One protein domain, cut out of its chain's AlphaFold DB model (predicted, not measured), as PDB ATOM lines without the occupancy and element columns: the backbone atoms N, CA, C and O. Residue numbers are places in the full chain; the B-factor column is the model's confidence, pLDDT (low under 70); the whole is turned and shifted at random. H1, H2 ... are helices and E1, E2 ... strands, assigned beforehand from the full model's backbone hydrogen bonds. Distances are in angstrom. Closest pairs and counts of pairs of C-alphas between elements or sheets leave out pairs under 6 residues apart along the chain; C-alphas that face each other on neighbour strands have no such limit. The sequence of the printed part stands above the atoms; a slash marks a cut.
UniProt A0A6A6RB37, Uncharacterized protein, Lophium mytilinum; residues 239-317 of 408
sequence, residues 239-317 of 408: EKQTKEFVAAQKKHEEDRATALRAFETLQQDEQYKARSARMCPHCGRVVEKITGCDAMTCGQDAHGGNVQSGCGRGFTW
ATOM      1  N   GLU A 239      71.275  93.481  -0.505       94.88
ATOM      2  CA  GLU A 239      71.173  94.450  -1.605       94.88
ATOM      3  C   GLU A 239      70.322  95.669  -1.228       94.88
ATOM      4  O   GLU A 239      70.674  96.794  -1.587       94.88
ATOM      5  N   LYS A 240      69.218  95.468  -0.495       95.56
ATOM      6  CA  LYS A 240      68.383  96.561   0.016       95.56
ATOM      7  C   LYS A 240      69.154  97.426   1.018       95.56
ATOM      8  O   LYS A 240      69.257  98.630   0.803       95.56
ATOM      9  N   GLN A 241      69.752  96.814   2.042       94.88
ATOM     10  CA  GLN A 241      70.552  97.517   3.053       94.88
ATOM     11  C   GLN A 241      71.725  98.281   2.423       94.88
ATOM     12  O   GLN A 241      71.998  99.415   2.802       94.88
ATOM     13  N   THR A 242      72.385  97.697   1.418       95.62
ATOM     14  CA  THR A 242      73.486  98.347   0.685       95.62
ATOM     15  C   THR A 242      72.999  99.578  -0.079       95.62
ATOM     16  O   THR A 242      73.637 100.628  -0.020       95.62
ATOM     17  N   LYS A 243      71.848  99.493  -0.763       96.19
ATOM     18  CA  LYS A 243      71.242 100.642  -1.462       96.19
ATOM     19  C   LYS A 243      70.842 101.756  -0.494       96.19
ATOM     20  O   LYS A 243      71.112 102.918  -0.777       96.19
ATOM     21  N   GLU A 244      70.240 101.406   0.640       95.69
ATOM     22  CA  GLU A 244      69.848 102.357   1.688       95.69
ATOM     23  C   GLU A 244      71.073 103.042   2.317       95.69
ATOM     24  O   GLU A 244      71.084 104.264   2.451       95.69
ATOM     25  N   PHE A 245      72.139 102.287   2.605       96.19
ATOM     26  CA  PHE A 245      73.407 102.814   3.115       96.19
ATOM     27  C   PHE A 245      74.071 103.799   2.140       96.19
ATOM     28  O   PHE A 245      74.401 104.918   2.529       96.19
ATOM     29  N   VAL A 246      74.214 103.424   0.862       95.81
ATOM     30  CA  VAL A 246      74.821 104.290  -0.169       95.81
ATOM     31  C   VAL A 246      73.980 105.550  -0.403       95.81
ATOM     32  O   VAL A 246      74.533 106.640  -0.547       95.81
ATOM     33  N   ALA A 247      72.648 105.437  -0.393       96.19
ATOM     34  CA  ALA A 247      71.760 106.594  -0.501       96.19
ATOM     35  C   ALA A 247      71.891 107.541   0.706       96.19
ATOM     36  O   ALA A 247      71.952 108.756   0.522       96.19
ATOM     37  N   ALA A 248      71.987 107.002   1.927       95.12
ATOM     38  CA  ALA A 248      72.193 107.792   3.140       95.12
ATOM     39  C   ALA A 248      73.563 108.493   3.149       95.12
ATOM     40  O   ALA A 248      73.636 109.673   3.491       95.12
ATOM     41  N   GLN A 249      74.625 107.804   2.718       95.19
ATOM     42  CA  GLN A 249      75.967 108.376   2.584       95.19
ATOM     43  C   GLN A 249      75.986 109.529   1.568       95.19
ATOM     44  O   GLN A 249      76.477 110.613   1.878       95.19
ATOM     45  N   LYS A 250      75.396 109.326   0.379       95.81
ATOM     46  CA  LYS A 250      75.295 110.368  -0.657       95.81
ATOM     47  C   LYS A 250      74.496 111.577  -0.172       95.81
ATOM     48  O   LYS A 250      74.930 112.706  -0.372       95.81
ATOM     49  N   LYS A 251      73.362 111.349   0.500       95.25
ATOM     50  CA  LYS A 251      72.546 112.431   1.061       95.25
ATOM     51  C   LYS A 251      73.324 113.233   2.110       95.25
ATOM     52  O   LYS A 251      73.319 114.455   2.059       95.25
ATOM     53  N   HIS A 252      74.028 112.563   3.026       94.12
ATOM     54  CA  HIS A 252      74.859 113.234   4.035       94.12
ATOM     55  C   HIS A 252      75.948 114.109   3.398       94.12
ATOM     56  O   HIS A 252      76.180 115.232   3.844       94.12
ATOM     57  N   GLU A 253      76.566 113.640   2.313       93.81
ATOM     58  CA  GLU A 253      77.540 114.425   1.558       93.81
ATOM     59  C   GLU A 253      76.917 115.643   0.851       93.81
ATOM     60  O   GLU A 253      77.497 116.730   0.890       93.81
ATOM     61  N   GLU A 254      75.723 115.500   0.269       94.94
ATOM     62  CA  GLU A 254      74.952 116.600  -0.332       94.94
ATOM     63  C   GLU A 254      74.516 117.645   0.709       94.94
ATOM     64  O   GLU A 254      74.667 118.851   0.477       94.94
ATOM     65  N   ASP A 255      74.038 117.197   1.874       92.38
ATOM     66  CA  ASP A 255      73.659 118.045   3.007       92.38
ATOM     67  C   ASP A 255      74.896 118.800   3.544       92.38
ATOM     68  O   ASP A 255      74.865 120.027   3.682       92.38
ATOM     69  N   ARG A 256      76.033 118.109   3.732       93.62
ATOM     70  CA  ARG A 256      77.329 118.705   4.117       93.62
ATOM     71  C   ARG A 256      77.796 119.761   3.116       93.62
ATOM     72  O   ARG A 256      78.150 120.870   3.512       93.62
ATOM     73  N   ALA A 257      77.797 119.439   1.823       94.00
ATOM     74  CA  ALA A 257      78.212 120.367   0.771       94.00
ATOM     75  C   ALA A 257      77.278 121.587   0.676       94.00
ATOM     76  O   ALA A 257      77.700 122.681   0.300       94.00
ATOM     77  N   THR A 258      76.002 121.429   1.021       93.94
ATOM     78  CA  THR A 258      75.028 122.527   1.048       93.94
ATOM     79  C   THR A 258      75.215 123.419   2.275       93.94
ATOM     80  O   THR A 258      75.243 124.639   2.121       93.94
ATOM     81  N   ALA A 259      75.460 122.845   3.456       91.75
ATOM     82  CA  ALA A 259      75.788 123.598   4.668       91.75
ATOM     83  C   ALA A 259      77.083 124.422   4.518       91.75
ATOM     84  O   ALA A 259      77.116 125.593   4.895       91.75
ATOM     85  N   LEU A 260      78.130 123.845   3.911       92.69
ATOM     86  CA  LEU A 260      79.389 124.553   3.641       92.69
ATOM     87  C   LEU A 260      79.204 125.713   2.651       92.69
ATOM     88  O   LEU A 260      79.666 126.817   2.926       92.69
ATOM     89  N   ARG A 261      78.473 125.502   1.545       93.50
ATOM     90  CA  ARG A 261      78.158 126.575   0.580       93.50
ATOM     91  C   ARG A 261      77.325 127.694   1.205       93.50
ATOM     92  O   ARG A 261      77.593 128.861   0.953       93.50
ATOM     93  N   ALA A 262      76.340 127.363   2.043       91.81
ATOM     94  CA  ALA A 262      75.541 128.366   2.748       91.81
ATOM     95  C   ALA A 262      76.399 129.218   3.701       91.81
ATOM     96  O   ALA A 262      76.247 130.438   3.741       91.81
ATOM     97  N   PHE A 263      77.336 128.595   4.423       92.50
ATOM     98  CA  PHE A 263      78.295 129.300   5.275       92.50
ATOM     99  C   PHE A 263      79.239 130.210   4.477       92.50
ATOM    100  O   PHE A 263      79.463 131.350   4.883       92.50
ATOM    101  N   GLU A 264      79.739 129.756   3.326       92.81
ATOM    102  CA  GLU A 264      80.563 130.580   2.436       92.81
ATOM    103  C   GLU A 264      79.793 131.809   1.924       92.81
ATOM    104  O   GLU A 264      80.284 132.931   2.044       92.81
ATOM    105  N   THR A 265      78.555 131.632   1.446       93.62
ATOM    106  CA  THR A 265      77.689 132.746   1.021       93.62
ATOM    107  C   THR A 265      77.465 133.757   2.148       93.62
ATOM    108  O   THR A 265      77.553 134.961   1.911       93.62
ATOM    109  N   LEU A 266      77.234 133.298   3.385       91.75
ATOM    110  CA  LEU A 266      77.088 134.181   4.550       91.75
ATOM    111  C   LEU A 266      78.377 134.963   4.855       91.75
ATOM    112  O   LEU A 266      78.308 136.148   5.175       91.75
ATOM    113  N   GLN A 267      79.556 134.345   4.721       91.81
ATOM    114  CA  GLN A 267      80.826 135.068   4.857       91.81
ATOM    115  C   GLN A 267      81.014 136.119   3.756       91.81
ATOM    116  O   GLN A 267      81.463 137.229   4.046       91.81
ATOM    117  N   GLN A 268      80.679 135.791   2.506       91.69
ATOM    118  CA  GLN A 268      80.792 136.718   1.378       91.69
ATOM    119  C   GLN A 268      79.845 137.921   1.534       91.69
ATOM    120  O   GLN A 268      80.264 139.051   1.281       91.69
ATOM    121  N   ASP A 269      78.617 137.697   2.008       90.75
ATOM    122  CA  ASP A 269      77.627 138.738   2.311       90.75
ATOM    123  C   ASP A 269      78.095 139.666   3.451       90.75
ATOM    124  O   ASP A 269      78.113 140.888   3.303       90.75
ATOM    125  N   GLU A 270      78.606 139.117   4.557       92.12
ATOM    126  CA  GLU A 270      79.177 139.923   5.649       92.12
ATOM    127  C   GLU A 270      80.414 140.734   5.216       92.12
ATOM    128  O   GLU A 270      80.556 141.909   5.571       92.12
ATOM    129  N   GLN A 271      81.288 140.156   4.383       90.94
ATOM    130  CA  GLN A 271      82.413 140.879   3.775       90.94
ATOM    131  C   GLN A 271      81.962 141.930   2.753       90.94
ATOM    132  O   GLN A 271      82.638 142.946   2.572       90.94
ATOM    133  N   TYR A 272      80.860 141.697   2.037       90.56
ATOM    134  CA  TYR A 272      80.263 142.684   1.145       90.56
ATOM    135  C   TYR A 272      79.750 143.873   1.955       90.56
ATOM    136  O   TYR A 272      80.281 144.968   1.777       90.56
ATOM    137  N   LYS A 273      78.865 143.647   2.937       90.69
ATOM    138  CA  LYS A 273      78.347 144.685   3.847       90.69
ATOM    139  C   LYS A 273      79.464 145.501   4.500       90.69
ATOM    140  O   LYS A 273      79.365 146.720   4.567       90.69
ATOM    141  N   ALA A 274      80.549 144.868   4.955       90.75
ATOM    142  CA  ALA A 274      81.665 145.588   5.578       90.75
ATOM    143  C   ALA A 274      82.393 146.553   4.619       90.75
ATOM    144  O   ALA A 274      82.999 147.530   5.062       90.75
ATOM    145  N   ARG A 275      82.322 146.304   3.305       89.38
ATOM    146  CA  ARG A 275      82.885 147.171   2.257       89.38
ATOM    147  C   ARG A 275      81.866 148.192   1.734       89.38
ATOM    148  O   ARG A 275      82.227 149.358   1.571       89.38
ATOM    149  N   SER A 276      80.623 147.771   1.482       89.69
ATOM    150  CA  SER A 276      79.581 148.549   0.790       89.69
ATOM    151  C   SER A 276      78.600 149.288   1.706       89.69
ATOM    152  O   SER A 276      77.942 150.217   1.244       89.69
ATOM    153  N   ALA A 277      78.493 148.928   2.988       92.06
ATOM    154  CA  ALA A 277      77.535 149.531   3.911       92.06
ATOM    155  C   ALA A 277      78.190 150.467   4.942       92.06
ATOM    156  O   ALA A 277      79.381 150.398   5.275       92.06
ATOM    157  N   ARG A 278      77.362 151.370   5.468       91.50
ATOM    158  CA  ARG A 278      77.677 152.302   6.556       91.50
ATOM    159  C   ARG A 278      76.637 152.173   7.661       91.50
ATOM    160  O   ARG A 278      75.549 151.656   7.435       91.50
ATOM    161  N   MET A 279      76.953 152.639   8.862       93.00
ATOM    162  CA  MET A 279      76.013 152.683   9.984       93.00
ATOM    163  C   MET A 279      75.543 154.118  10.213       93.00
ATOM    164  O   MET A 279      76.354 155.043  10.225       93.00
ATOM    165  N   CYS A 280      74.242 154.320  10.426       92.06
ATOM    166  CA  CYS A 280      73.703 155.633  10.766       92.06
ATOM    167  C   CYS A 280      74.334 156.142  12.081       92.06
ATOM    168  O   CYS A 280      74.170 155.473  13.109       92.06
ATOM    169  N   PRO A 281      74.968 157.334  12.109       91.94
ATOM    170  CA  PRO A 281      75.626 157.863  13.310       91.94
ATOM    171  C   PRO A 281      74.706 158.066  14.525       91.94
ATOM    172  O   PRO A 281      75.190 158.228  15.640       91.94
ATOM    173  N   HIS A 282      73.382 158.088  14.327       92.00
ATOM    174  CA  HIS A 282      72.407 158.392  15.378       92.00
ATOM    175  C   HIS A 282      71.726 157.169  16.004       92.00
ATOM    176  O   HIS A 282      71.200 157.287  17.107       92.00
ATOM    177  N   CYS A 283      71.683 156.028  15.311       92.25
ATOM    178  CA  CYS A 283      70.992 154.823  15.795       92.25
ATOM    179  C   CYS A 283      71.688 153.499  15.441       92.25
ATOM    180  O   CYS A 283      71.147 152.438  15.732       92.25
ATOM    181  N   GLY A 284      72.852 153.532  14.783       89.31
ATOM    182  CA  GLY A 284      73.620 152.336  14.424       89.31
ATOM    183  C   GLY A 284      73.025 151.483  13.297       89.31
ATOM    184  O   GLY A 284      73.649 150.502  12.903       89.31
ATOM    185  N   ARG A 285      71.855 151.838  12.740       90.50
ATOM    186  CA  ARG A 285      71.234 151.081  11.641       90.50
ATOM    187  C   ARG A 285      72.174 150.989  10.435       90.50
ATOM    188  O   ARG A 285      72.681 152.008   9.975       90.50
ATOM    189  N   VAL A 286      72.340 149.779   9.902       90.94
ATOM    190  CA  VAL A 286      73.085 149.518   8.663       90.94
ATOM    191  C   VAL A 286      72.320 150.085   7.463       90.94
ATOM    192  O   VAL A 286      71.118 149.852   7.320       90.94
ATOM    193  N   VAL A 287      73.021 150.849   6.627       88.12
ATOM    194  CA  VAL A 287      72.521 151.522   5.425       88.12
ATOM    195  C   VAL A 287      73.510 151.289   4.283       88.12
ATOM    196  O   VAL A 287      74.668 151.716   4.331       88.12
ATOM    197  N   GLU A 288      73.035 150.620   3.244       88.88
ATOM    198  CA  GLU A 288      73.729 150.462   1.970       88.88
ATOM    199  C   GLU A 288      73.378 151.623   1.028       88.88
ATOM    200  O   GLU A 288      72.265 152.153   1.072       88.88
ATOM    201  N   LYS A 289      74.328 152.039   0.184       85.19
ATOM    202  CA  LYS A 289      74.105 153.057  -0.846       85.19
ATOM    203  C   LYS A 289      74.131 152.400  -2.221       85.19
ATOM    204  O   LYS A 289      75.187 151.980  -2.677       85.19
ATOM    205  N   ILE A 290      72.975 152.366  -2.884       80.81
ATOM    206  CA  ILE A 290      72.825 151.778  -4.222       80.81
ATOM    207  C   ILE A 290      73.416 152.728  -5.280       80.81
ATOM    208  O   ILE A 290      74.368 152.379  -5.970       80.81
ATOM    209  N   THR A 291      72.895 153.955  -5.373       79.81
ATOM    210  CA  THR A 291      73.373 155.034  -6.262       79.81
ATOM    211  C   THR A 291      72.977 156.409  -5.696       79.81
ATOM    212  O   THR A 291      72.178 156.496  -4.766       79.81
ATOM    213  N   GLY A 292      73.525 157.504  -6.246       83.44
ATOM    214  CA  GLY A 292      73.043 158.872  -5.984       83.44
ATOM    215  C   GLY A 292      73.888 159.714  -5.015       83.44
ATOM    216  O   GLY A 292      75.100 159.526  -4.890       83.44
ATOM    217  N   CYS A 293      73.243 160.691  -4.368       82.19
ATOM    218  CA  CYS A 293      73.870 161.669  -3.468       82.19
ATOM    219  C   CYS A 293      74.376 161.030  -2.157       82.19
ATOM    220  O   CYS A 293      73.930 159.955  -1.769       82.19
ATOM    221  N   ASP A 294      75.304 161.693  -1.461       88.19
ATOM    222  CA  ASP A 294      75.768 161.278  -0.127       88.19
ATOM    223  C   ASP A 294      74.847 161.727   1.018       88.19
ATOM    224  O   ASP A 294      75.001 161.243   2.137       88.19
ATOM    225  N   ALA A 295      73.904 162.641   0.772       89.00
ATOM    226  CA  ALA A 295      72.924 163.066   1.769       89.00
ATOM    227  C   ALA A 295      71.812 162.011   1.903       89.00
ATOM    228  O   ALA A 295      70.982 161.860   1.007       89.00
ATOM    229  N   MET A 296      71.800 161.286   3.025       88.62
ATOM    230  CA  MET A 296      70.892 160.165   3.294       88.62
ATOM    231  C   MET A 296      69.959 160.479   4.466       88.62
ATOM    232  O   MET A 296      70.397 161.051   5.462       88.62
ATOM    233  N   THR A 297      68.708 160.015   4.412       89.38
ATOM    234  CA  THR A 297      67.773 160.052   5.551       89.38
ATOM    235  C   THR A 297      67.614 158.648   6.126       89.38
ATOM    236  O   THR A 297      67.248 157.710   5.420       89.38
ATOM    237  N   CYS A 298      67.898 158.459   7.417       90.75
ATOM    238  CA  CYS A 298      67.897 157.123   8.012       90.75
ATOM    239  C   CYS A 298      66.495 156.485   8.027       90.75
ATOM    240  O   CYS A 298      65.686 156.772   8.913       90.75
ATOM    241  N   GLY A 299      66.269 155.528   7.122       85.75
ATOM    242  CA  GLY A 299      65.023 154.764   6.999       85.75
ATOM    243  C   GLY A 299      64.055 155.282   5.936       85.75
ATOM    244  O   GLY A 299      62.911 154.839   5.927       85.75
ATOM    245  N   GLN A 300      64.478 156.197   5.059       85.62
ATOM    246  CA  GLN A 300      63.662 156.694   3.948       85.62
ATOM    247  C   GLN A 300      64.495 156.835   2.672       85.62
ATOM    248  O   GLN A 300      65.616 157.346   2.717       85.62
ATOM    249  N   ASP A 301      63.923 156.430   1.541       78.44
ATOM    250  CA  ASP A 301      64.531 156.639   0.223       78.44
ATOM    251  C   ASP A 301      64.475 158.125  -0.179       78.44
ATOM    252  O   ASP A 301      63.519 158.835   0.143       78.44
ATOM    253  N   ALA A 302      65.477 158.593  -0.931       67.38
ATOM    254  CA  ALA A 302      65.667 160.014  -1.260       67.38
ATOM    255  C   ALA A 302      64.506 160.671  -2.042       67.38
ATOM    256  O   ALA A 302      64.390 161.894  -2.046       67.38
ATOM    257  N   HIS A 303      63.650 159.876  -2.689       67.94
ATOM    258  CA  HIS A 303      62.479 160.348  -3.438       67.94
ATOM    259  C   HIS A 303      61.149 160.202  -2.673       67.94
ATOM    260  O   HIS A 303      60.115 160.645  -3.169       67.94
ATOM    261  N   GLY A 304      61.168 159.618  -1.468       65.56
ATOM    262  CA  GLY A 304      59.967 159.273  -0.707       65.56
ATOM    263  C   GLY A 304      59.202 158.068  -1.278       65.56
ATOM    264  O   GLY A 304      59.322 157.720  -2.448       65.56
ATOM    265  N   GLY A 305      58.413 157.406  -0.427       67.88
ATOM    266  CA  GLY A 305      57.539 156.280  -0.800       67.88
ATOM    267  C   GLY A 305      57.852 154.968  -0.076       67.88
ATOM    268  O   GLY A 305      56.934 154.255   0.314       67.88
ATOM    269  N   ASN A 306      59.126 154.689   0.196       72.75
ATOM    270  CA  ASN A 306      59.567 153.532   0.976       72.75
ATOM    271  C   ASN A 306      60.034 154.008   2.360       72.75
ATOM    272  O   ASN A 306      61.075 154.656   2.489       72.75
ATOM    273  N   VAL A 307      59.230 153.737   3.391       77.50
ATOM    274  CA  VAL A 307      59.535 154.092   4.784       77.50
ATOM    275  C   VAL A 307      59.826 152.814   5.556       77.50
ATOM    276  O   VAL A 307      58.969 151.948   5.705       77.50
ATOM    277  N   GLN A 308      61.048 152.710   6.062       81.62
ATOM    278  CA  GLN A 308      61.540 151.569   6.824       81.62
ATOM    279  C   GLN A 308      61.918 151.988   8.252       81.62
ATOM    280  O   GLN A 308      62.041 153.169   8.566       81.62
ATOM    281  N   SER A 309      62.168 151.010   9.122       82.75
ATOM    282  CA  SER A 309      62.511 151.188  10.542       82.75
ATOM    283  C   SER A 309      63.817 151.973  10.767       82.75
ATOM    284  O   SER A 309      64.902 151.404  10.860       82.75
ATOM    285  N   GLY A 310      63.763 153.302  10.807       85.38
ATOM    286  CA  GLY A 310      64.928 154.174  11.001       85.38
ATOM    287  C   GLY A 310      64.628 155.353  11.921       85.38
ATOM    288  O   GLY A 310      63.482 155.591  12.285       85.38
ATOM    289  N   CYS A 311      65.662 156.101  12.315       90.94
ATOM    290  CA  CYS A 311      65.490 157.243  13.220       90.94
ATOM    291  C   CYS A 311      65.055 158.542  12.514       90.94
ATOM    292  O   CYS A 311      64.978 159.576  13.173       90.94
ATOM    293  N   GLY A 312      64.860 158.528  11.188       87.88
ATOM    294  CA  GLY A 312      64.403 159.676  10.392       87.88
ATOM    295  C   GLY A 312      65.388 160.848  10.282       87.88
ATOM    296  O   GLY A 312      65.065 161.861   9.676       87.88
ATOM    297  N   ARG A 313      66.590 160.742  10.864       89.44
ATOM    298  CA  ARG A 313      67.599 161.813  10.845       89.44
ATOM    299  C   ARG A 313      68.440 161.752   9.571       89.44
ATOM    300  O   ARG A 313      68.817 160.662   9.133       89.44
ATOM    301  N   GLY A 314      68.743 162.925   9.017       89.12
ATOM    302  CA  GLY A 314      69.660 163.090   7.892       89.12
ATOM    303  C   GLY A 314      71.126 162.934   8.311       89.12
ATOM    304  O   GLY A 314      71.496 163.343   9.409       89.12
ATOM    305  N   PHE A 315      71.957 162.346   7.451       91.50
ATOM    306  CA  PHE A 315      73.402 162.207   7.648       91.50
ATOM    307  C   PHE A 315      74.144 162.085   6.306       91.50
ATOM    308  O   PHE A 315      73.561 161.683   5.300       91.50
ATOM    309  N   THR A 316      75.442 162.397   6.294       91.56
ATOM    310  CA  THR A 316      76.302 162.232   5.110       91.56
ATOM    311  C   THR A 316      76.943 160.844   5.104       91.56
ATOM    312  O   THR A 316      77.611 160.454   6.066       91.56
ATOM    313  N   TRP A 317      76.745 160.090   4.022       89.69
ATOM    314  CA  TRP A 317      77.115 158.677   3.911       89.69
ATOM    315  C   TRP A 317      78.630 158.432   3.918       89.69
ATOM    316  O   TRP A 317      79.107 157.558   4.636       89.69
TER     317      TRP A 317
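What this domain is: This is residues 239 to 317 of the 408 residues of an uncharacterized protein of Lophium mytilinum (UniProt A0A6A6RB37). A single long helix, H1, sticks out like an arm, with residues 239 to 272 standing free, from a small compact head of two short strand hairpins, E1 with E2 and E3 with E4, and their loops. E1 and E2 lie at the end of H1, and E3 and E4 lie farther out along the same long axis. The printed part has 79 residues with one named helix and four named strands, in the order H1 E1 E2 E3 E4; the class is mixed, and both two-stranded sheets are antiparallel. The whole is extended, a rod of 69 by 25 by 22 A with a radius of gyration of the C-alphas of 22.2 A.

How they stand to each other: Look first at E1, residues 277 to 279, and E2, residues 286 to 288, an antiparallel hairpin at 144 degrees between directions; N 278 and O 287 are 2.9 A apart, within hydrogen-bond range. H1, residues 239 to 276, comes closest to E2 at the C-alphas of Ser 276 and Glu 288, 6.3 A apart. In H1 every O i to N i+4 pair is within hydrogen-bond range. E3, residues 295 to 297, and E4, residues 314 to 316, form the other antiparallel hairpin, at 145 degrees, with N 315 and O 296 within hydrogen-bond range at 2.8 A. E2 and E3 are apart, and H1 is apart from E3 and E4.

Where its parts are: Find C-alpha 239 at (71.173, 94.450, -1.605); from there H1 runs 54.8 A to C-alpha 276 at (79.581, 148.549, 0.790). E1 spans 7.0 A, E2 6.8 A, E3 7.1 A and E4 7.3 A, ending at C-alpha 316 at (76.302, 162.232, 5.110).

The domain as a whole: The C-alphas of Glu 239 and Gly 314 are the two farthest apart, at 69.3 A. Without residues 239 to 272 the body spans 27 by 22 by 15 A. The printed part has no cut. The link from E3 to E4, residues 298 to 313, is long; within it, residues 302 to 305 have pLDDT under 70.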